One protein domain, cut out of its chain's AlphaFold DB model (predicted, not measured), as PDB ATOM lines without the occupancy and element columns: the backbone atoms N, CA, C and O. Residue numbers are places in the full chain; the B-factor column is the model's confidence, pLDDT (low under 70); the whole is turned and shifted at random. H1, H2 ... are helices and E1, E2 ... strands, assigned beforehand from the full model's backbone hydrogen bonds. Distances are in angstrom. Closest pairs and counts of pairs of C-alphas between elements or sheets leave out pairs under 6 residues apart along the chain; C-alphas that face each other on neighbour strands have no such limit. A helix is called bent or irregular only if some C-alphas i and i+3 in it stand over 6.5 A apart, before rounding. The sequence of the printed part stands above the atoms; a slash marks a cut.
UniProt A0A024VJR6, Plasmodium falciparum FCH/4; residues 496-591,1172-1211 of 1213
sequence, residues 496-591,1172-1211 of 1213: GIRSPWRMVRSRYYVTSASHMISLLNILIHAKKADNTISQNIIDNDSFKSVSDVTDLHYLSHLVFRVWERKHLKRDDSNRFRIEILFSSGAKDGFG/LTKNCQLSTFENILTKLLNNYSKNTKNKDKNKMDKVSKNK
ATOM      1  N   GLY A 496     -23.234   2.189 -18.439       80.19
ATOM      2  CA  GLY A 496     -23.193   3.372 -19.306       80.19
ATOM      3  C   GLY A 496     -21.867   4.145 -19.275       80.19
ATOM      4  O   GLY A 496     -21.791   5.261 -19.796       80.19
ATOM      5  N   ILE A 497     -20.805   3.584 -18.687       83.06
ATOM      6  CA  ILE A 497     -19.499   4.243 -18.565       83.06
ATOM      7  C   ILE A 497     -18.810   4.232 -19.935       83.06
ATOM      8  O   ILE A 497     -18.135   3.280 -20.312       83.06
ATOM      9  N   ARG A 498     -18.954   5.332 -20.684       73.88
ATOM     10  CA  ARG A 498     -18.450   5.496 -22.065       73.88
ATOM     11  C   ARG A 498     -16.922   5.465 -22.232       73.88
ATOM     12  O   ARG A 498     -16.448   5.531 -23.362       73.88
ATOM     13  N   SER A 499     -16.148   5.437 -21.146       72.94
ATOM     14  CA  SER A 499     -14.687   5.290 -21.212       72.94
ATOM     15  C   SER A 499     -14.100   4.619 -19.961       72.94
ATOM     16  O   SER A 499     -13.528   5.318 -19.120       72.94
ATOM     17  N   PRO A 500     -14.210   3.284 -19.819       72.19
ATOM     18  CA  PRO A 500     -13.733   2.535 -18.645       72.19
ATOM     19  C   PRO A 500     -12.204   2.505 -18.472       72.19
ATOM     20  O   PRO A 500     -11.698   1.961 -17.495       72.19
ATOM     21  N   TRP A 501     -11.460   3.055 -19.434       70.06
ATOM     22  CA  TRP A 501     -10.006   3.249 -19.399       70.06
ATOM     23  C   TRP A 501      -9.575   4.607 -18.814       70.06
ATOM     24  O   TRP A 501      -8.387   4.837 -18.608       70.06
ATOM     25  N   ARG A 502     -10.505   5.543 -18.563       75.38
ATOM     26  CA  ARG A 502     -10.177   6.824 -17.910       75.38
ATOM     27  C   ARG A 502     -10.188   6.649 -16.395       75.38
ATOM     28  O   ARG A 502     -11.256   6.587 -15.791       75.38
ATOM     29  N   MET A 503      -9.004   6.613 -15.792       77.06
ATOM     30  CA  MET A 503      -8.833   6.452 -14.350       77.06
ATOM     31  C   MET A 503      -8.619   7.798 -13.641       77.06
ATOM     32  O   MET A 503      -7.819   8.631 -14.074       77.06
ATOM     33  N   VAL A 504      -9.310   7.993 -12.513       85.12
ATOM     34  CA  VAL A 504      -8.965   9.026 -11.525       85.12
ATOM     35  C   VAL A 504      -7.941   8.414 -10.573       85.12
ATOM     36  O   VAL A 504      -8.318   7.620  -9.716       85.12
ATOM     37  N   ARG A 505      -6.664   8.782 -10.711       85.44
ATOM     38  CA  ARG A 505      -5.566   8.295  -9.859       85.44
ATOM     39  C   ARG A 505      -5.720   8.749  -8.408       85.44
ATOM     40  O   ARG A 505      -5.376   8.028  -7.477       85.44
ATOM     41  N   SER A 506      -6.205   9.971  -8.195       88.38
ATOM     42  CA  SER A 506      -6.367  10.535  -6.849       88.38
ATOM     43  C   SER A 506      -7.508  11.539  -6.801       88.38
ATOM     44  O   SER A 506      -7.760  12.265  -7.767       88.38
ATOM     45  N   ARG A 507      -8.201  11.606  -5.660       93.06
ATOM     46  CA  ARG A 507      -9.271  12.576  -5.421       93.06
ATOM     47  C   ARG A 507      -9.135  13.189  -4.032       93.06
ATOM     48  O   ARG A 507      -9.255  12.485  -3.036       93.06
ATOM     49  N   TYR A 508      -8.939  14.499  -3.983       93.50
ATOM     50  CA  TYR A 508      -8.809  15.258  -2.742       93.50
ATOM     51  C   TYR A 508     -10.076  16.074  -2.507       93.50
ATOM     52  O   TYR A 508     -10.542  16.764  -3.413       93.50
ATOM     53  N   TYR A 509     -10.616  16.004  -1.291       94.25
ATOM     54  CA  TYR A 509     -11.783  16.770  -0.858       94.25
ATOM     55  C   TYR A 509     -11.357  17.787   0.202       94.25
ATOM     56  O   TYR A 509     -10.782  17.415   1.224       94.25
ATOM     57  N   VAL A 510     -11.671  19.062  -0.014       94.00
ATOM     58  CA  VAL A 510     -11.463  20.141   0.956       94.00
ATOM     59  C   VAL A 510     -12.825  20.632   1.430       94.00
ATOM     60  O   VAL A 510     -13.554  21.253   0.665       94.00
ATOM     61  N   THR A 511     -13.161  20.344   2.688       93.12
ATOM     62  CA  THR A 511     -14.440  20.697   3.346       93.12
ATOM     63  C   THR A 511     -14.286  21.778   4.423       93.12
ATOM     64  O   THR A 511     -15.261  22.332   4.921       93.12
ATOM     65  N   SER A 512     -13.050  22.087   4.826       90.00
ATOM     66  CA  SER A 512     -12.769  23.082   5.862       90.00
ATOM     67  C   SER A 512     -12.930  24.496   5.298       90.00
ATOM     68  O   SER A 512     -12.177  24.892   4.408       90.00
ATOM     69  N   ALA A 513     -13.877  25.270   5.841       84.44
ATOM     70  CA  ALA A 513     -14.243  26.596   5.332       84.44
ATOM     71  C   ALA A 513     -13.041  27.536   5.114       84.44
ATOM     72  O   ALA A 513     -12.907  28.126   4.046       84.44
ATOM     73  N   SER A 514     -12.120  27.617   6.078       88.12
ATOM     74  CA  SER A 514     -10.904  28.438   5.976       88.12
ATOM     75  C   SER A 514      -9.979  28.002   4.835       88.12
ATOM     76  O   SER A 514      -9.440  28.851   4.121       88.12
ATOM     77  N   HIS A 515      -9.823  26.693   4.622       89.69
ATOM     78  CA  HIS A 515      -9.024  26.139   3.530       89.69
ATOM     79  C   HIS A 515      -9.692  26.375   2.171       89.69
ATOM     80  O   HIS A 515      -9.015  26.804   1.240       89.69
ATOM     81  N   MET A 516     -11.008  26.166   2.059       90.00
ATOM     82  CA  MET A 516     -11.750  26.439   0.822       90.00
ATOM     83  C   MET A 516     -11.676  27.916   0.437       90.00
ATOM     84  O   MET A 516     -11.334  28.210  -0.698       90.00
ATOM     85  N   ILE A 517     -11.938  28.843   1.369       87.00
ATOM     86  CA  ILE A 517     -11.863  30.291   1.113       87.00
ATOM     87  C   ILE A 517     -10.447  30.678   0.668       87.00
ATOM     88  O   ILE A 517     -10.281  31.418  -0.298       87.00
ATOM     89  N   SER A 518      -9.416  30.138   1.324       88.62
ATOM     90  CA  SER A 518      -8.021  30.405   0.956       88.62
ATOM     91  C   SER A 518      -7.682  29.880  -0.443       88.62
ATOM     92  O   SER A 518      -7.085  30.605  -1.236       88.62
ATOM     93  N   LEU A 519      -8.096  28.653  -0.776       88.94
ATOM     94  CA  LEU A 519      -7.875  28.053  -2.094       88.94
ATOM     95  C   LEU A 519      -8.679  28.759  -3.189       88.94
ATOM     96  O   LEU A 519      -8.115  29.068  -4.231       88.94
ATOM     97  N   LEU A 520      -9.954  29.075  -2.955       88.06
ATOM     98  CA  LEU A 520     -10.779  29.844  -3.886       88.06
ATOM     99  C   LEU A 520     -10.144  31.208  -4.158       88.06
ATOM    100  O   LEU A 520      -9.915  31.528  -5.315       88.06
ATOM    101  N   ASN A 521      -9.735  31.959  -3.131       85.19
ATOM    102  CA  ASN A 521      -9.039  33.238  -3.320       85.19
ATOM    103  C   ASN A 521      -7.750  33.093  -4.151       85.19
ATOM    104  O   ASN A 521      -7.482  33.925  -5.017       85.19
ATOM    105  N   ILE A 522      -6.969  32.025  -3.940       85.12
ATOM    106  CA  ILE A 522      -5.772  31.720  -4.742       85.12
ATOM    107  C   ILE A 522      -6.146  31.428  -6.205       85.12
ATOM    108  O   ILE A 522      -5.537  31.997  -7.107       85.12
ATOM    109  N   LEU A 523      -7.159  30.596  -6.458       85.56
ATOM    110  CA  LEU A 523      -7.588  30.199  -7.806       85.56
ATOM    111  C   LEU A 523      -8.252  31.359  -8.578       85.56
ATOM    112  O   LEU A 523      -7.971  31.554  -9.758       85.56
ATOM    113  N   ILE A 524      -9.086  32.159  -7.905       84.56
ATOM    114  CA  ILE A 524      -9.814  33.328  -8.441       84.56
ATOM    115  C   ILE A 524      -8.855  34.497  -8.727       84.56
ATOM    116  O   ILE A 524      -9.111  35.313  -9.615       84.56
ATOM    117  N   HIS A 525      -7.750  34.624  -7.984       79.12
ATOM    118  CA  HIS A 525      -6.795  35.732  -8.140       79.12
ATOM    119  C   HIS A 525      -5.440  35.335  -8.733       79.12
ATOM    120  O   HIS A 525      -4.610  36.221  -8.927       79.12
ATOM    121  N   ALA A 526      -5.229  34.066  -9.104       78.81
ATOM    122  CA  ALA A 526      -3.991  33.575  -9.714       78.81
ATOM    123  C   ALA A 526      -3.495  34.492 -10.848       78.81
ATOM    124  O   ALA A 526      -2.398  35.044 -10.770       78.81
ATOM    125  N   LYS A 527      -4.358  34.759 -11.838       75.44
ATOM    126  CA  LYS A 527      -4.062  35.645 -12.976       75.44
ATOM    127  C   LYS A 527      -3.841  37.122 -12.595       75.44
ATOM    128  O   LYS A 527      -3.170  37.836 -13.328       75.44
ATOM    129  N   LYS A 528      -4.376  37.596 -11.462       70.88
ATOM    130  CA  LYS A 528      -4.167  38.978 -10.975       70.88
ATOM    131  C   LYS A 528      -2.850  39.152 -10.206       70.88
ATOM    132  O   LYS A 528      -2.396  40.278 -10.038       70.88
ATOM    133  N   ALA A 529      -2.271  38.063  -9.699       65.12
ATOM    134  CA  ALA A 529      -1.084  38.085  -8.843       65.12
ATOM    135  C   ALA A 529       0.239  37.823  -9.596       65.12
ATOM    136  O   ALA A 529       1.314  38.021  -9.024       65.12
ATOM    137  N   ASP A 530       0.171  37.402 -10.861       64.69
ATOM    138  CA  ASP A 530       1.298  37.336 -11.796       64.69
ATOM    139  C   ASP A 530       0.787  37.496 -13.242       64.69
ATOM    140  O   ASP A 530       0.204  36.576 -13.812       64.69
ATOM    141  N   ASN A 531       1.043  38.660 -13.851       64.81
ATOM    142  CA  ASN A 531       0.630  38.971 -15.227       64.81
ATOM    143  C   ASN A 531       1.311  38.089 -16.294       64.81
ATOM    144  O   ASN A 531       0.879  38.098 -17.444       64.81
ATOM    145  N   THR A 532       2.353  37.322 -15.947       63.84
ATOM    146  CA  THR A 532       2.947  36.327 -16.861       63.84
ATOM    147  C   THR A 532       2.115  35.039 -16.952       63.84
ATOM    148  O   THR A 532       2.401  34.174 -17.778       63.84
ATOM    149  N   ILE A 533       1.060  34.901 -16.139       67.19
ATOM    150  CA  ILE A 533       0.059  33.837 -16.252       67.19
ATOM    151  C   ILE A 533      -0.962  34.235 -17.331       67.19
ATOM    152  O   ILE A 533      -1.950  34.927 -17.077       67.19
ATOM    153  N   SER A 534      -0.717  33.786 -18.563       59.62
ATOM    154  CA  SER A 534      -1.575  34.048 -19.728       59.62
ATOM    155  C   SER A 534      -3.008  33.522 -19.539       59.62
ATOM    156  O   SER A 534      -3.986  34.244 -19.780       59.62
ATOM    157  N   GLN A 535      -3.138  32.287 -19.049       64.50
ATOM    158  CA  GLN A 535      -4.399  31.568 -18.877       64.50
ATOM    159  C   GLN A 535      -4.796  31.459 -17.398       64.50
ATOM    160  O   GLN A 535      -3.993  31.081 -16.551       64.50
ATOM    161  N   ASN A 536      -6.053  31.782 -17.084       72.06
ATOM    162  CA  ASN A 536      -6.593  31.598 -15.738       72.06
ATOM    163  C   ASN A 536      -6.734  30.098 -15.414       72.06
ATOM    164  O   ASN A 536      -7.041  29.319 -16.313       72.06
ATOM    165  N   ILE A 537      -6.564  29.693 -14.148       78.69
ATOM    166  CA  ILE A 537      -6.846  28.299 -13.751       78.69
ATOM    167  C   ILE A 537      -8.351  28.024 -13.863       78.69
ATOM    168  O   ILE A 537      -8.740  26.960 -14.337       78.69
ATOM    169  N   ILE A 538      -9.183  28.982 -13.437       83.19
ATOM    170  CA  ILE A 538     -10.645  28.881 -13.505       83.19
ATOM    171  C   ILE A 538     -11.149  29.330 -14.887       83.19
ATOM    172  O   ILE A 538     -10.777  30.408 -15.360       83.19
ATOM    173  N   ASP A 539     -12.041  28.545 -15.494       82.12
ATOM    174  CA  ASP A 539     -12.786  28.914 -16.704       82.12
ATOM    175  C   ASP A 539     -13.594  30.216 -16.463       82.12
ATOM    176  O   ASP A 539     -14.190  30.396 -15.399       82.12
ATOM    177  N   ASN A 540     -13.646  31.144 -17.430       77.81
ATOM    178  CA  ASN A 540     -14.245  32.478 -17.215       77.81
ATOM    179  C   ASN A 540     -15.731  32.434 -16.801       77.81
ATOM    180  O   ASN A 540     -16.164  33.244 -15.981       77.81
ATOM    181  N   ASP A 541     -16.503  31.479 -17.324       79.38
ATOM    182  CA  ASP A 541     -17.913  31.301 -16.952       79.38
ATOM    183  C   ASP A 541     -18.037  30.803 -15.505       79.38
ATOM    184  O   ASP A 541     -18.816  31.334 -14.712       79.38
ATOM    185  N   SER A 542     -17.184  29.847 -15.122       82.44
ATOM    186  CA  SER A 542     -17.107  29.309 -13.763       82.44
ATOM    187  C   SER A 542     -16.621  30.351 -12.750       82.44
ATOM    188  O   SER A 542     -17.062  30.327 -11.605       82.44
ATOM    189  N   PHE A 543     -15.774  31.308 -13.153       82.62
ATOM    190  CA  PHE A 543     -15.423  32.465 -12.318       82.62
ATOM    191  C   PHE A 543     -16.671  33.275 -11.945       82.62
ATOM    192  O   PHE A 543     -16.820  33.661 -10.783       82.62
ATOM    193  N   LYS A 544     -17.588  33.502 -12.898       82.00
ATOM    194  CA  LYS A 544     -18.858  34.178 -12.611       82.00
ATOM    195  C   LYS A 544     -19.716  33.333 -11.668       82.00
ATOM    196  O   LYS A 544     -20.076  33.822 -10.606       82.00
ATOM    197  N   SER A 545     -19.936  32.054 -11.982       81.06
ATOM    198  CA  SER A 545     -20.749  31.158 -11.142       81.06
ATOM    199  C   SER A 545     -20.225  30.987  -9.709       81.06
ATOM    200  O   SER A 545     -21.014  30.710  -8.815       81.06
ATOM    201  N   VAL A 546     -18.918  31.150  -9.469       82.44
ATOM    202  CA  VAL A 546     -18.340  31.209  -8.112       82.44
ATOM    203  C   VAL A 546     -18.512  32.587  -7.472       82.44
ATOM    204  O   VAL A 546     -18.755  32.664  -6.275       82.44
ATOM    205  N   SER A 547     -18.406  33.670  -8.246       79.00
ATOM    206  CA  SER A 547     -18.624  35.041  -7.754       79.00
ATOM    207  C   SER A 547     -20.083  35.304  -7.362       79.00
ATOM    208  O   SER A 547     -20.338  36.124  -6.486       79.00
ATOM    209  N   ASP A 548     -21.024  34.588  -7.982       79.12
ATOM    210  CA  ASP A 548     -22.456  34.621  -7.666       79.12
ATOM    211  C   ASP A 548     -22.793  33.883  -6.337       79.12
ATOM    212  O   ASP A 548     -23.916  33.988  -5.842       79.12
ATOM    213  N   VAL A 549     -21.845  33.148  -5.727       78.94
ATOM    214  CA  VAL A 549     -22.028  32.457  -4.431       78.94
ATOM    215  C   VAL A 549     -21.659  33.387  -3.271       78.94
ATOM    216  O   VAL A 549     -20.485  33.635  -3.008       78.94
ATOM    217  N   THR A 550     -22.667  33.860  -2.532       73.75
ATOM    218  CA  THR A 550     -22.479  34.739  -1.360       73.75
ATOM    219  C   THR A 550     -21.974  34.002  -0.120       73.75
ATOM    220  O   THR A 550     -21.184  34.554   0.644       73.75
ATOM    221  N   ASP A 551     -22.421  32.760   0.081       77.31
ATOM    222  CA  ASP A 551     -22.283  32.029   1.340       77.31
ATOM    223  C   ASP A 551     -21.759  30.602   1.150       77.31
ATOM    224  O   ASP A 551     -21.975  29.945   0.131       77.31
ATOM    225  N   LEU A 552     -21.086  30.107   2.190       82.81
ATOM    226  CA  LEU A 552     -20.597  28.735   2.290       82.81
ATOM    227  C   LEU A 552     -21.300  28.031   3.456       82.81
ATOM    228  O   LEU A 552     -21.411  28.562   4.561       82.81
ATOM    229  N   HIS A 553     -21.772  26.817   3.210       79.94
ATOM    230  CA  HIS A 553     -22.554  26.008   4.138       79.94
ATOM    231  C   HIS A 553     -21.785  24.767   4.608       79.94
ATOM    232  O   HIS A 553     -20.716  24.435   4.107       79.94
ATOM    233  N   TYR A 554     -22.336  24.043   5.585       80.38
ATOM    234  CA  TYR A 554     -21.662  22.895   6.213       80.38
ATOM    235  C   TYR A 554     -21.357  21.717   5.260       80.38
ATOM    236  O   TYR A 554     -20.535  20.867   5.594       80.38
ATOM    237  N   LEU A 555     -22.005  21.673   4.090       86.62
ATOM    238  CA  LEU A 555     -21.756  20.704   3.014       86.62
ATOM    239  C   LEU A 555     -20.900  21.268   1.869       86.62
ATOM    240  O   LEU A 555     -20.667  20.562   0.886       86.62
ATOM    241  N   SER A 556     -20.465  22.530   1.941       90.31
ATOM    242  CA  SER A 556     -19.590  23.106   0.922       90.31
ATOM    243  C   SER A 556     -18.296  22.309   0.833       90.31
ATOM    244  O   SER A 556     -17.726  21.902   1.847       90.31
ATOM    245  N   HIS A 557     -17.829  22.090  -0.390       92.25
ATOM    246  CA  HIS A 557     -16.596  21.357  -0.618       92.25
ATOM    247  C   HIS A 557     -15.972  21.710  -1.965       92.25
ATOM    248  O   HIS A 557     -16.664  22.025  -2.935       92.25
ATOM    249  N   LEU A 558     -14.647  21.618  -2.023       93.88
ATOM    250  CA  LEU A 558     -13.858  21.724  -3.244       93.88
ATOM    251  C   LEU A 558     -13.173  20.375  -3.498       93.88
ATOM    252  O   LEU A 558     -12.602  19.779  -2.584       93.88
ATOM    253  N   VAL A 559     -13.268  19.872  -4.727       93.94
ATOM    254  CA  VAL A 559     -12.755  18.565  -5.149       93.94
ATOM    255  C   VAL A 559     -11.666  18.760  -6.192       93.94
ATOM    256  O   VAL A 559     -11.931  19.311  -7.257       93.94
ATOM    257  N   PHE A 560     -10.472  18.238  -5.930       93.06
ATOM    258  CA  PHE A 560      -9.462  18.011  -6.964       93.06
ATOM    259  C   PHE A 560      -9.551  16.552  -7.411       93.06
ATOM    260  O   PHE A 560      -9.513  15.650  -6.572       93.06
ATOM    261  N   ARG A 561      -9.641  16.300  -8.717       92.88
ATOM    262  CA  ARG A 561      -9.477  14.965  -9.311       92.88
ATOM    263  C   ARG A 561      -8.252  14.978 -10.209       92.88
ATOM    264  O   ARG A 561      -8.208  15.741 -11.171       92.88
ATOM    265  N   VAL A 562      -7.290  14.115  -9.902       92.00
ATOM    266  CA  VAL A 562      -6.134  13.855 -10.760       92.00
ATOM    267  C   VAL A 562      -6.496  12.695 -11.679       92.00
ATOM    268  O   VAL A 562      -6.631  11.555 -11.235       92.00
ATOM    269  N   TRP A 563      -6.686  13.003 -12.954       89.88
ATOM    270  CA  TRP A 563      -6.862  12.041 -14.034       89.88
ATOM    271  C   TRP A 563      -5.496  11.606 -14.565       89.88
ATOM    272  O   TRP A 563      -4.611  12.444 -14.751       89.88
ATOM    273  N   GLU A 564      -5.341  10.311 -14.837       87.56
ATOM    274  CA  GLU A 564      -4.117   9.733 -15.399       87.56
ATOM    275  C   GLU A 564      -4.347   9.159 -16.803       87.56
ATOM    276  O   GLU A 564      -5.404   8.604 -17.115       87.56
ATOM    277  N   ARG A 565      -3.327   9.286 -17.654       84.69
ATOM    278  CA  ARG A 565      -3.231   8.670 -18.978       84.69
ATOM    279  C   ARG A 565      -2.104   7.628 -18.978       84.69
ATOM    280  O   ARG A 565      -0.970   7.986 -19.266       84.69
ATOM    281  N   LYS A 566      -2.412   6.352 -18.692       81.25
ATOM    282  CA  LYS A 566      -1.412   5.254 -18.715       81.25
ATOM    283  C   LYS A 566      -0.656   5.134 -20.058       81.25
ATOM    284  O   LYS A 566       0.490   4.722 -20.054       81.25
ATOM    285  N   HIS A 567      -1.253   5.556 -21.181       81.69
ATOM    286  CA  HIS A 567      -0.640   5.525 -22.524       81.69
ATOM    287  C   HIS A 567       0.466   6.573 -22.775       81.69
ATOM    288  O   HIS A 567       0.906   6.722 -23.911       81.69
ATOM    289  N   LEU A 568       0.865   7.358 -21.772       85.25
ATOM    290  CA  LEU A 568       1.941   8.345 -21.887       85.25
ATOM    291  C   LEU A 568       3.093   7.938 -20.967       85.25
ATOM    292  O   LEU A 568       2.848   7.543 -19.822       85.25
ATOM    293  N   LYS A 569       4.336   8.048 -21.466       86.69
ATOM    294  CA  LYS A 569       5.559   7.694 -20.721       86.69
ATOM    295  C   LYS A 569       5.582   8.394 -19.358       86.69
ATOM    296  O   LYS A 569       4.989   9.466 -19.191       86.69
ATOM    297  N   ARG A 570       6.234   7.769 -18.366       81.25
ATOM    298  CA  ARG A 570       6.034   8.107 -16.946       81.25
ATOM    299  C   ARG A 570       6.289   9.596 -16.625       81.25
ATOM    300  O   ARG A 570       5.599  10.108 -15.740       81.25
ATOM    301  N   ASP A 571       7.151  10.259 -17.396       84.69
ATOM    302  CA  ASP A 571       7.609  11.651 -17.248       84.69
ATOM    303  C   ASP A 571       6.874  12.697 -18.123       84.69
ATOM    304  O   ASP A 571       7.161  13.892 -18.032       84.69
ATOM    305  N   ASP A 572       5.917  12.300 -18.973       87.00
ATOM    306  CA  ASP A 572       5.191  13.254 -19.829       87.00
ATOM    307  C   ASP A 572       4.303  14.196 -18.992       87.00
ATOM    308  O   ASP A 572       3.373  13.774 -18.298       87.00
ATOM    309  N   SER A 573       4.513  15.510 -19.136       84.06
ATOM    310  CA  SER A 573       3.673  16.564 -18.539       84.06
ATOM    311  C   SER A 573       2.178  16.464 -18.893       84.06
ATOM    312  O   SER A 573       1.337  17.055 -18.211       84.06
ATOM    313  N   ASN A 574       1.807  15.727 -19.941       85.75
ATOM    314  CA  ASN A 574       0.422  15.448 -20.312       85.75
ATOM    315  C   ASN A 574      -0.205  14.250 -19.590       85.75
ATOM    316  O   ASN A 574      -1.439  14.139 -19.630       85.75
ATOM    317  N   ARG A 575       0.597  13.386 -18.947       88.62
ATOM    318  CA  ARG A 575       0.162  12.159 -18.255       88.62
ATOM    319  C   ARG A 575      -0.856  12.442 -17.156       88.62
ATOM    320  O   ARG A 575      -1.833  11.702 -17.033       88.62
ATOM    321  N   PHE A 576      -0.664  13.527 -16.404       90.38
ATOM    322  CA  PHE A 576      -1.513  13.910 -15.276       90.38
ATOM    323  C   PHE A 576      -2.267  15.211 -15.531       90.38
ATOM    324  O   PHE A 576      -1.688  16.234 -15.908       90.38
ATOM    325  N   ARG A 577      -3.582  15.185 -15.291       90.00
ATOM    326  CA  ARG A 577      -4.461  16.341 -15.494       90.00
ATOM    327  C   ARG A 577      -5.418  16.537 -14.332       90.00
ATOM    328  O   ARG A 577      -5.957  15.573 -13.800       90.00
ATOM    329  N   ILE A 578      -5.636  17.791 -13.954       91.56
ATOM    330  CA  ILE A 578      -6.513  18.176 -12.854       91.56
ATOM    331  C   ILE A 578      -7.857  18.659 -13.405       91.56
ATOM    332  O   ILE A 578      -7.929  19.580 -14.223       91.56
ATOM    333  N   GLU A 579      -8.920  18.060 -12.881       92.38
ATOM    334  CA  GLU A 579     -10.273  18.615 -12.862       92.38
ATOM    335  C   GLU A 579     -10.519  19.188 -11.453       92.38
ATOM    336  O   GLU A 579     -10.301  18.492 -10.454       92.38
ATOM    337  N   ILE A 580     -10.951  20.450 -11.355       92.31
ATOM    338  CA  ILE A 580     -11.321  21.091 -10.082       92.31
ATOM    339  C   ILE A 580     -12.825  21.338 -10.094       92.31
ATOM    340  O   ILE A 580     -13.336  21.970 -11.017       92.31
ATOM    341  N   LEU A 581     -13.524  20.888  -9.054       92.62
ATOM    342  CA  LEU A 581     -14.956  21.106  -8.854       92.62
ATOM    343  C   LEU A 581     -15.206  21.788  -7.509       92.62
ATOM    344  O   LEU A 581     -14.445  21.597  -6.563       92.62
ATOM    345  N   PHE A 582     -16.289  22.545  -7.399       92.00
ATOM    346  CA  PHE A 582     -16.696  23.239  -6.182       92.00
ATOM    347  C   PHE A 582     -18.217  23.168  -6.007       92.00
ATOM    348  O   PHE A 582     -18.960  23.269  -6.977       92.00
ATOM    349  N   SER A 583     -18.679  23.003  -4.770       90.94
ATOM    350  CA  SER A 583     -20.087  23.123  -4.391       90.94
ATOM    351  C   SER A 583     -20.224  24.103  -3.227       90.94
ATOM    352  O   SER A 583     -19.501  24.001  -2.231       90.94
ATOM    353  N   SER A 584     -21.205  25.005  -3.320       87.19
ATOM    354  CA  SER A 584     -21.635  25.887  -2.226       87.19
ATOM    355  C   SER A 584     -22.345  25.136  -1.088       87.19
ATOM    356  O   SER A 584     -22.617  25.716  -0.040       87.19
ATOM    357  N   GLY A 585     -22.546  23.821  -1.202       87.31
ATOM    358  CA  GLY A 585     -23.031  22.970  -0.120       87.31
ATOM    359  C   GLY A 585     -24.524  22.709  -0.209       87.31
ATOM    360  O   GLY A 585     -24.920  21.782  -0.901       87.31
ATOM    361  N   ALA A 586     -25.347  23.478   0.504       80.75
ATOM    362  CA  ALA A 586     -26.806  23.356   0.427       80.75
ATOM    363  C   ALA A 586     -27.357  24.220  -0.722       80.75
ATOM    364  O   ALA A 586     -26.970  25.379  -0.844       80.75
ATOM    365  N   LYS A 587     -28.255  23.663  -1.543       70.50
ATOM    366  CA  LYS A 587     -28.793  24.259  -2.784       70.50
ATOM    367  C   LYS A 587     -29.549  25.576  -2.560       70.50
ATOM    368  O   LYS A 587     -29.209  26.588  -3.166       70.50
ATOM    369  N   ASP A 588     -30.516  25.574  -1.647       59.16
ATOM    370  CA  ASP A 588     -31.257  26.767  -1.199       59.16
ATOM    371  C   ASP A 588     -30.381  27.716  -0.356       59.16
ATOM    372  O   ASP A 588     -30.739  28.856  -0.034       59.16
ATOM    373  N   GLY A 589     -29.256  27.182   0.115       54.66
ATOM    374  CA  GLY A 589     -28.608  27.615   1.335       54.66
ATOM    375  C   GLY A 589     -29.531  27.596   2.556       54.66
ATOM    376  O   GLY A 589     -30.690  27.183   2.519       54.66
ATOM    377  N   PHE A 590     -29.027  28.138   3.661       51.84
ATOM    378  CA  PHE A 590     -29.912  28.605   4.734       51.84
ATOM    379  C   PHE A 590     -30.531  29.978   4.392       51.84
ATOM    380  O   PHE A 590     -31.408  30.441   5.108       51.84
ATOM    381  N   GLY A 591     -30.093  30.605   3.287       47.75
ATOM    382  CA  GLY A 591     -30.466  31.950   2.841       47.75
ATOM    383  C   GLY A 591     -31.837  32.054   2.165       47.75
ATOM    384  O   GLY A 591     -32.675  32.822   2.628       47.75
ATOM    385  N   LEU A1172     -14.705  24.186 -11.942       85.69
ATOM    386  CA  LEU A1172     -13.839  25.363 -12.008       85.69
ATOM    387  C   LEU A1172     -12.827  25.252 -13.147       85.69
ATOM    388  O   LEU A1172     -12.569  26.237 -13.827       85.69
ATOM    389  N   THR A1173     -12.273  24.058 -13.362       82.88
ATOM    390  CA  THR A1173     -11.420  23.754 -14.516       82.88
ATOM    391  C   THR A1173     -11.605  22.301 -14.925       82.88
ATOM    392  O   THR A1173     -11.703  21.419 -14.067       82.88
ATOM    393  N   LYS A1174     -11.671  22.045 -16.233       69.94
ATOM    394  CA  LYS A1174     -11.991  20.717 -16.791       69.94
ATOM    395  C   LYS A1174     -10.769  19.918 -17.247       69.94
ATOM    396  O   LYS A1174     -10.894  18.719 -17.479       69.94
ATOM    397  N   ASN A1175      -9.625  20.570 -17.476       76.88
ATOM    398  CA  ASN A1175      -8.527  19.977 -18.252       76.88
ATOM    399  C   ASN A1175      -7.154  20.644 -18.001       76.88
ATOM    400  O   ASN A1175      -6.367  20.805 -18.936       76.88
ATOM    401  N   CYS A1176      -6.865  21.075 -16.770       84.12
ATOM    402  CA  CYS A1176      -5.576  21.698 -16.452       84.12
ATOM    403  C   CYS A1176      -4.456  20.635 -16.434       84.12
ATOM    404  O   CYS A1176      -4.657  19.545 -15.900       84.12
ATOM    405  N   GLN A1177      -3.280  20.913 -17.005       87.38
ATOM    406  CA  GLN A1177      -2.093  20.059 -16.828       87.38
ATOM    407  C   GLN A1177      -1.571  20.192 -15.389       87.38
ATOM    408  O   GLN A1177      -1.536  21.301 -14.849       87.38
ATOM    409  N   LEU A1178      -1.143  19.080 -14.777       88.62
ATOM    410  CA  LEU A1178      -0.615  19.078 -13.407       88.62
ATOM    411  C   LEU A1178       0.569  20.050 -13.255       88.62
ATOM    412  O   LEU A1178       0.536  20.923 -12.392       88.62
ATOM    413  N   SER A1179       1.546  19.979 -14.162       85.25
ATOM    414  CA  SER A1179       2.735  20.838 -14.132       85.25
ATOM    415  C   SER A1179       2.403  22.328 -14.297       85.25
ATOM    416  O   SER A1179       3.020  23.172 -13.649       85.25
ATOM    417  N   THR A1180       1.400  22.697 -15.101       83.31
ATOM    418  CA  THR A1180       0.936  24.094 -15.215       83.31
ATOM    419  C   THR A1180       0.323  24.592 -13.905       83.31
ATOM    420  O   THR A1180       0.613  25.708 -13.471       83.31
ATOM    421  N   PHE A1181      -0.491  23.762 -13.250       86.31
ATOM    422  CA  PHE A1181      -1.106  24.076 -11.961       86.31
ATOM    423  C   PHE A1181      -0.061  24.243 -10.846       86.31
ATOM    424  O   PHE A1181      -0.082  25.237 -10.117       86.31
ATOM    425  N   GLU A1182       0.898  23.319 -10.758       87.56
ATOM    426  CA  GLU A1182       2.010  23.358  -9.801       87.56
ATOM    427  C   GLU A1182       2.914  24.577 -10.012       87.56
ATOM    428  O   GLU A1182       3.256  25.263  -9.046       87.56
ATOM    429  N   ASN A1183       3.246  24.910 -11.264       84.56
ATOM    430  CA  ASN A1183       4.021  26.106 -11.597       84.56
ATOM    431  C   ASN A1183       3.306  27.394 -11.158       84.56
ATOM    432  O   ASN A1183       3.939  28.284 -10.581       84.56
ATOM    433  N   ILE A1184       1.991  27.498 -11.377       81.19
ATOM    434  CA  ILE A1184       1.207  28.660 -10.937       81.19
ATOM    435  C   ILE A1184       1.165  28.742  -9.405       81.19
ATOM    436  O   ILE A1184       1.492  29.792  -8.850       81.19
ATOM    437  N   LEU A1185       0.835  27.654  -8.699       84.62
ATOM    438  CA  LEU A1185       0.843  27.651  -7.230       84.62
ATOM    439  C   LEU A1185       2.222  28.010  -6.662       84.62
ATOM    440  O   LEU A1185       2.320  28.840  -5.759       84.62
ATOM    441  N   THR A1186       3.293  27.459  -7.232       85.75
ATOM    442  CA  THR A1186       4.677  27.719  -6.811       85.75
ATOM    443  C   THR A1186       5.062  29.186  -7.012       85.75
ATOM    444  O   THR A1186       5.652  29.796  -6.119       85.75
ATOM    445  N   LYS A1187       4.675  29.808  -8.134       81.25
ATOM    446  CA  LYS A1187       4.835  31.257  -8.360       81.25
ATOM    447  C   LYS A1187       4.099  32.091  -7.306       81.25
ATOM    448  O   LYS A1187       4.689  33.000  -6.720       81.25
ATOM    449  N   LEU A1188       2.837  31.761  -7.021       80.12
ATOM    450  CA  LEU A1188       2.001  32.487  -6.058       80.12
ATOM    451  C   LEU A1188       2.544  32.375  -4.622       80.12
ATOM    452  O   LEU A1188       2.681  33.388  -3.932       80.12
ATOM    453  N   LEU A1189       2.940  31.170  -4.198       80.75
ATOM    454  CA  LEU A1189       3.585  30.918  -2.904       80.75
ATOM    455  C   LEU A1189       4.918  31.672  -2.776       80.75
ATOM    456  O   LEU A1189       5.181  32.306  -1.751       80.75
ATOM    457  N   ASN A1190       5.734  31.686  -3.834       82.12
ATOM    458  CA  ASN A1190       6.978  32.454  -3.870       82.12
ATOM    459  C   ASN A1190       6.739  33.966  -3.754       82.12
ATOM    460  O   ASN A1190       7.471  34.646  -3.032       82.12
ATOM    461  N   ASN A1191       5.702  34.508  -4.398       74.75
ATOM    462  CA  ASN A1191       5.346  35.923  -4.271       74.75
ATOM    463  C   ASN A1191       4.841  36.263  -2.855       74.75
ATOM    464  O   ASN A1191       5.184  37.319  -2.317       74.75
ATOM    465  N   TYR A1192       4.124  35.350  -2.192       70.50
ATOM    466  CA  TYR A1192       3.741  35.503  -0.783       70.50
ATOM    467  C   TYR A1192       4.970  35.498   0.153       70.50
ATOM    468  O   TYR A1192       5.112  36.379   1.005       70.50
ATOM    469  N   SER A1193       5.911  34.572  -0.068       67.19
ATOM    470  CA  SER A1193       7.167  34.423   0.693       67.19
ATOM    471  C   SER A1193       8.151  35.593   0.509       67.19
ATOM    472  O   SER A1193       8.846  35.995   1.445       67.19
ATOM    473  N   LYS A1194       8.190  36.215  -0.677       60.44
ATOM    474  CA  LYS A1194       8.955  37.456  -0.912       60.44
ATOM    475  C   LYS A1194       8.371  38.639  -0.124       60.44
ATOM    476  O   LYS A1194       9.117  39.435   0.447       60.44
ATOM    477  N   ASN A1195       7.044  38.730  -0.037       56.75
ATOM    478  CA  ASN A1195       6.353  39.835   0.633       56.75
ATOM    479  C   ASN A1195       6.424  39.794   2.171       56.75
ATOM    480  O   ASN A1195       6.355  40.853   2.799       56.75
ATOM    481  N   THR A1196       6.610  38.628   2.798       56.53
ATOM    482  CA  THR A1196       6.922  38.553   4.239       56.53
ATOM    483  C   THR A1196       8.347  39.037   4.511       56.53
ATOM    484  O   THR A1196       8.527  39.997   5.260       56.53
ATOM    485  N   LYS A1197       9.346  38.495   3.801       53.84
ATOM    486  CA  LYS A1197      10.762  38.902   3.918       53.84
ATOM    487  C   LYS A1197      10.962  40.413   3.718       53.84
ATOM    488  O   LYS A1197      11.718  41.041   4.461       53.84
ATOM    489  N   ASN A1198      10.237  41.024   2.779       52.19
ATOM    490  CA  ASN A1198      10.281  42.474   2.563       52.19
ATOM    491  C   ASN A1198       9.584  43.291   3.668       52.19
ATOM    492  O   ASN A1198      10.017  44.413   3.938       52.19
ATOM    493  N   LYS A1199       8.553  42.762   4.344       52.97
ATOM    494  CA  LYS A1199       7.937  43.421   5.513       52.97
ATOM    495  C   LYS A1199       8.868  43.439   6.722       52.97
ATOM    496  O   LYS A1199       8.893  44.443   7.430       52.97
ATOM    497  N   ASP A1200       9.645  42.382   6.941       53.75
ATOM    498  CA  ASP A1200      10.567  42.328   8.078       53.75
ATOM    499  C   ASP A1200      11.852  43.141   7.835       53.75
ATOM    500  O   ASP A1200      12.278  43.855   8.744       53.75
ATOM    501  N   LYS A1201      12.370  43.214   6.597       52.22
ATOM    502  CA  LYS A1201      13.382  44.233   6.229       52.22
ATOM    503  C   LYS A1201      12.875  45.661   6.489       52.22
ATOM    504  O   LYS A1201      13.485  46.399   7.254       52.22
ATOM    505  N   ASN A1202      11.676  46.000   6.002       51.78
ATOM    506  CA  ASN A1202      11.052  47.308   6.251       51.78
ATOM    507  C   ASN A1202      10.711  47.592   7.734       51.78
ATOM    508  O   ASN A1202      10.442  48.746   8.078       51.78
ATOM    509  N   LYS A1203      10.701  46.585   8.625       52.00
ATOM    510  CA  LYS A1203      10.716  46.812  10.082       52.00
ATOM    511  C   LYS A1203      12.113  47.193  10.555       52.00
ATOM    512  O   LYS A1203      12.237  48.189  11.260       52.00
ATOM    513  N   MET A1204      13.143  46.432  10.179       50.94
ATOM    514  CA  MET A1204      14.528  46.711  10.579       50.94
ATOM    515  C   MET A1204      14.972  48.109  10.127       50.94
ATOM    516  O   MET A1204      15.479  48.868  10.948       50.94
ATOM    517  N   ASP A1205      14.647  48.510   8.896       52.41
ATOM    518  CA  ASP A1205      14.961  49.841   8.347       52.41
ATOM    519  C   ASP A1205      14.211  51.000   9.035       52.41
ATOM    520  O   ASP A1205      14.611  52.163   8.936       52.41
ATOM    521  N   LYS A1206      13.115  50.703   9.745       50.47
ATOM    522  CA  LYS A1206      12.394  51.667  10.596       50.47
ATOM    523  C   LYS A1206      12.886  51.658  12.042       50.47
ATOM    524  O   LYS A1206      12.774  52.676  12.716       50.47
ATOM    525  N   VAL A1207      13.460  50.552  12.512       52.59
ATOM    526  CA  VAL A1207      14.123  50.470  13.823       52.59
ATOM    527  C   VAL A1207      15.495  51.151  13.786       52.59
ATOM    528  O   VAL A1207      15.838  51.842  14.739       52.59
ATOM    529  N   SER A1208      16.249  51.042  12.686       49.09
ATOM    530  CA  SER A1208      17.521  51.757  12.512       49.09
ATOM    531  C   SER A1208      17.320  53.274  12.414       49.09
ATOM    532  O   SER A1208      17.934  54.019  13.172       49.09
ATOM    533  N   LYS A1209      16.383  53.746  11.577       47.81
ATOM    534  CA  LYS A1209      16.074  55.186  11.427       47.81
ATOM    535  C   LYS A1209      15.438  55.841  12.661       47.81
ATOM    536  O   LYS A1209      15.466  57.064  12.767       47.81
ATOM    537  N   ASN A1210      14.917  55.052  13.602       46.59
ATOM    538  CA  ASN A1210      14.452  55.531  14.911       46.59
ATOM    539  C   ASN A1210      15.527  55.439  16.016       46.59
ATOM    540  O   ASN A1210      15.232  55.770  17.160       46.59
ATOM    541  N   LYS A1211      16.756  55.002  15.700       46.69
ATOM    542  CA  LYS A1211      17.940  55.111  16.576       46.69
ATOM    543  C   LYS A1211      18.884  56.260  16.182       46.69
ATOM    544  O   LYS A1211      19.921  56.432  16.810       46.69
TER     545      LYS A1211
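This is residues 496 to 591 and 1172 to 1211 of the 1213 residues of a protein of Plasmodium falciparum FCH/4 (UniProt A0A024VJR6). What does the domain look like? A twisted sheet of four antiparallel strands, in the order E1, E2, E3, E4, has the kinked helix H1 packed across it, while the long helix H3 leaves the end of E4, passes H1 and sticks out with residues 1193 to 1209 as a free arm. The short helix H2 sits by the E4 edge and only grazes the sheet. What is it made of, and how large is it? The printed part has 136 residues, with three named helices and four named strands in the order E1, H1, H2, E2, E3, E4, H3, of mixed class. It is loose, with a radius of gyration of the C-alphas of 19.2 A, and flat, spanning 75 by 48 by 24 A.

How are the strands paired? Edge strand E1, residues 503 to 510, is antiparallel to E2, residues 557 to 564, with N 508 and O 560 within hydrogen-bond range at 2.9 A. E2 and E3, residues 576 to 583, form a hairpin, with N 559 and O 581 at 2.8 A. E3 is also antiparallel to edge strand E4, residues 1172 to 1177, with N 578 and O 1176 at 2.8 A. Which helices meet the sheet? H1, residues 513 to 529, is on it at a height over the sheet of 11.3 A and runs across the strands, at 67 degrees to E4 on the local plane; its closest C-alphas to E2 are those of Met 516 and Leu 558, 6.6 A. H2, residues 540 to 547, only grazes it with residues 540 to 546, the closest C-alphas to E4 being those of Ser 542 and Leu 1172, 5.4 A. H3, residues 1178 to 1209, only grazes it with residues 1178 to 1181. How do the helices stand? H1, with residues 522 to 529 alone, touches residues 1184 to 1188 of H3, about perpendicular at 89 degrees; the closest C-alphas are those of Ala 529 and Leu 1188, 7.0 A. Each O i to N i+4 pair is within hydrogen-bond range in H2, against 11 of 13 in H1 and 26 of 28 in H3.

Where do the strands lie? E1 begins at C-alpha 503, (-8.833, 6.452, -14.350), and is 20.7 A long; E2 is 22.6 A, E3 23.4 A and E4 13.8 A. And the helices? H1 measures 22.5 A, H2 10.7 A and H3 46.9 A, ending at C-alpha 1209, (16.074, 55.186, 11.427). H1 is irregular, with C-alphas 524 and 527 7.7 A apart.

Where is it cut? Residues 592 to 1171 are not printed, and C-alphas 591 and 1172 are 23.2 A apart. Which link is long? That from E2 to E3, with 11 residues. Where is confidence low? The pLDDT is under 70 at residues 529 to 535, 588 to 591, 1174 and 1193 to 1211.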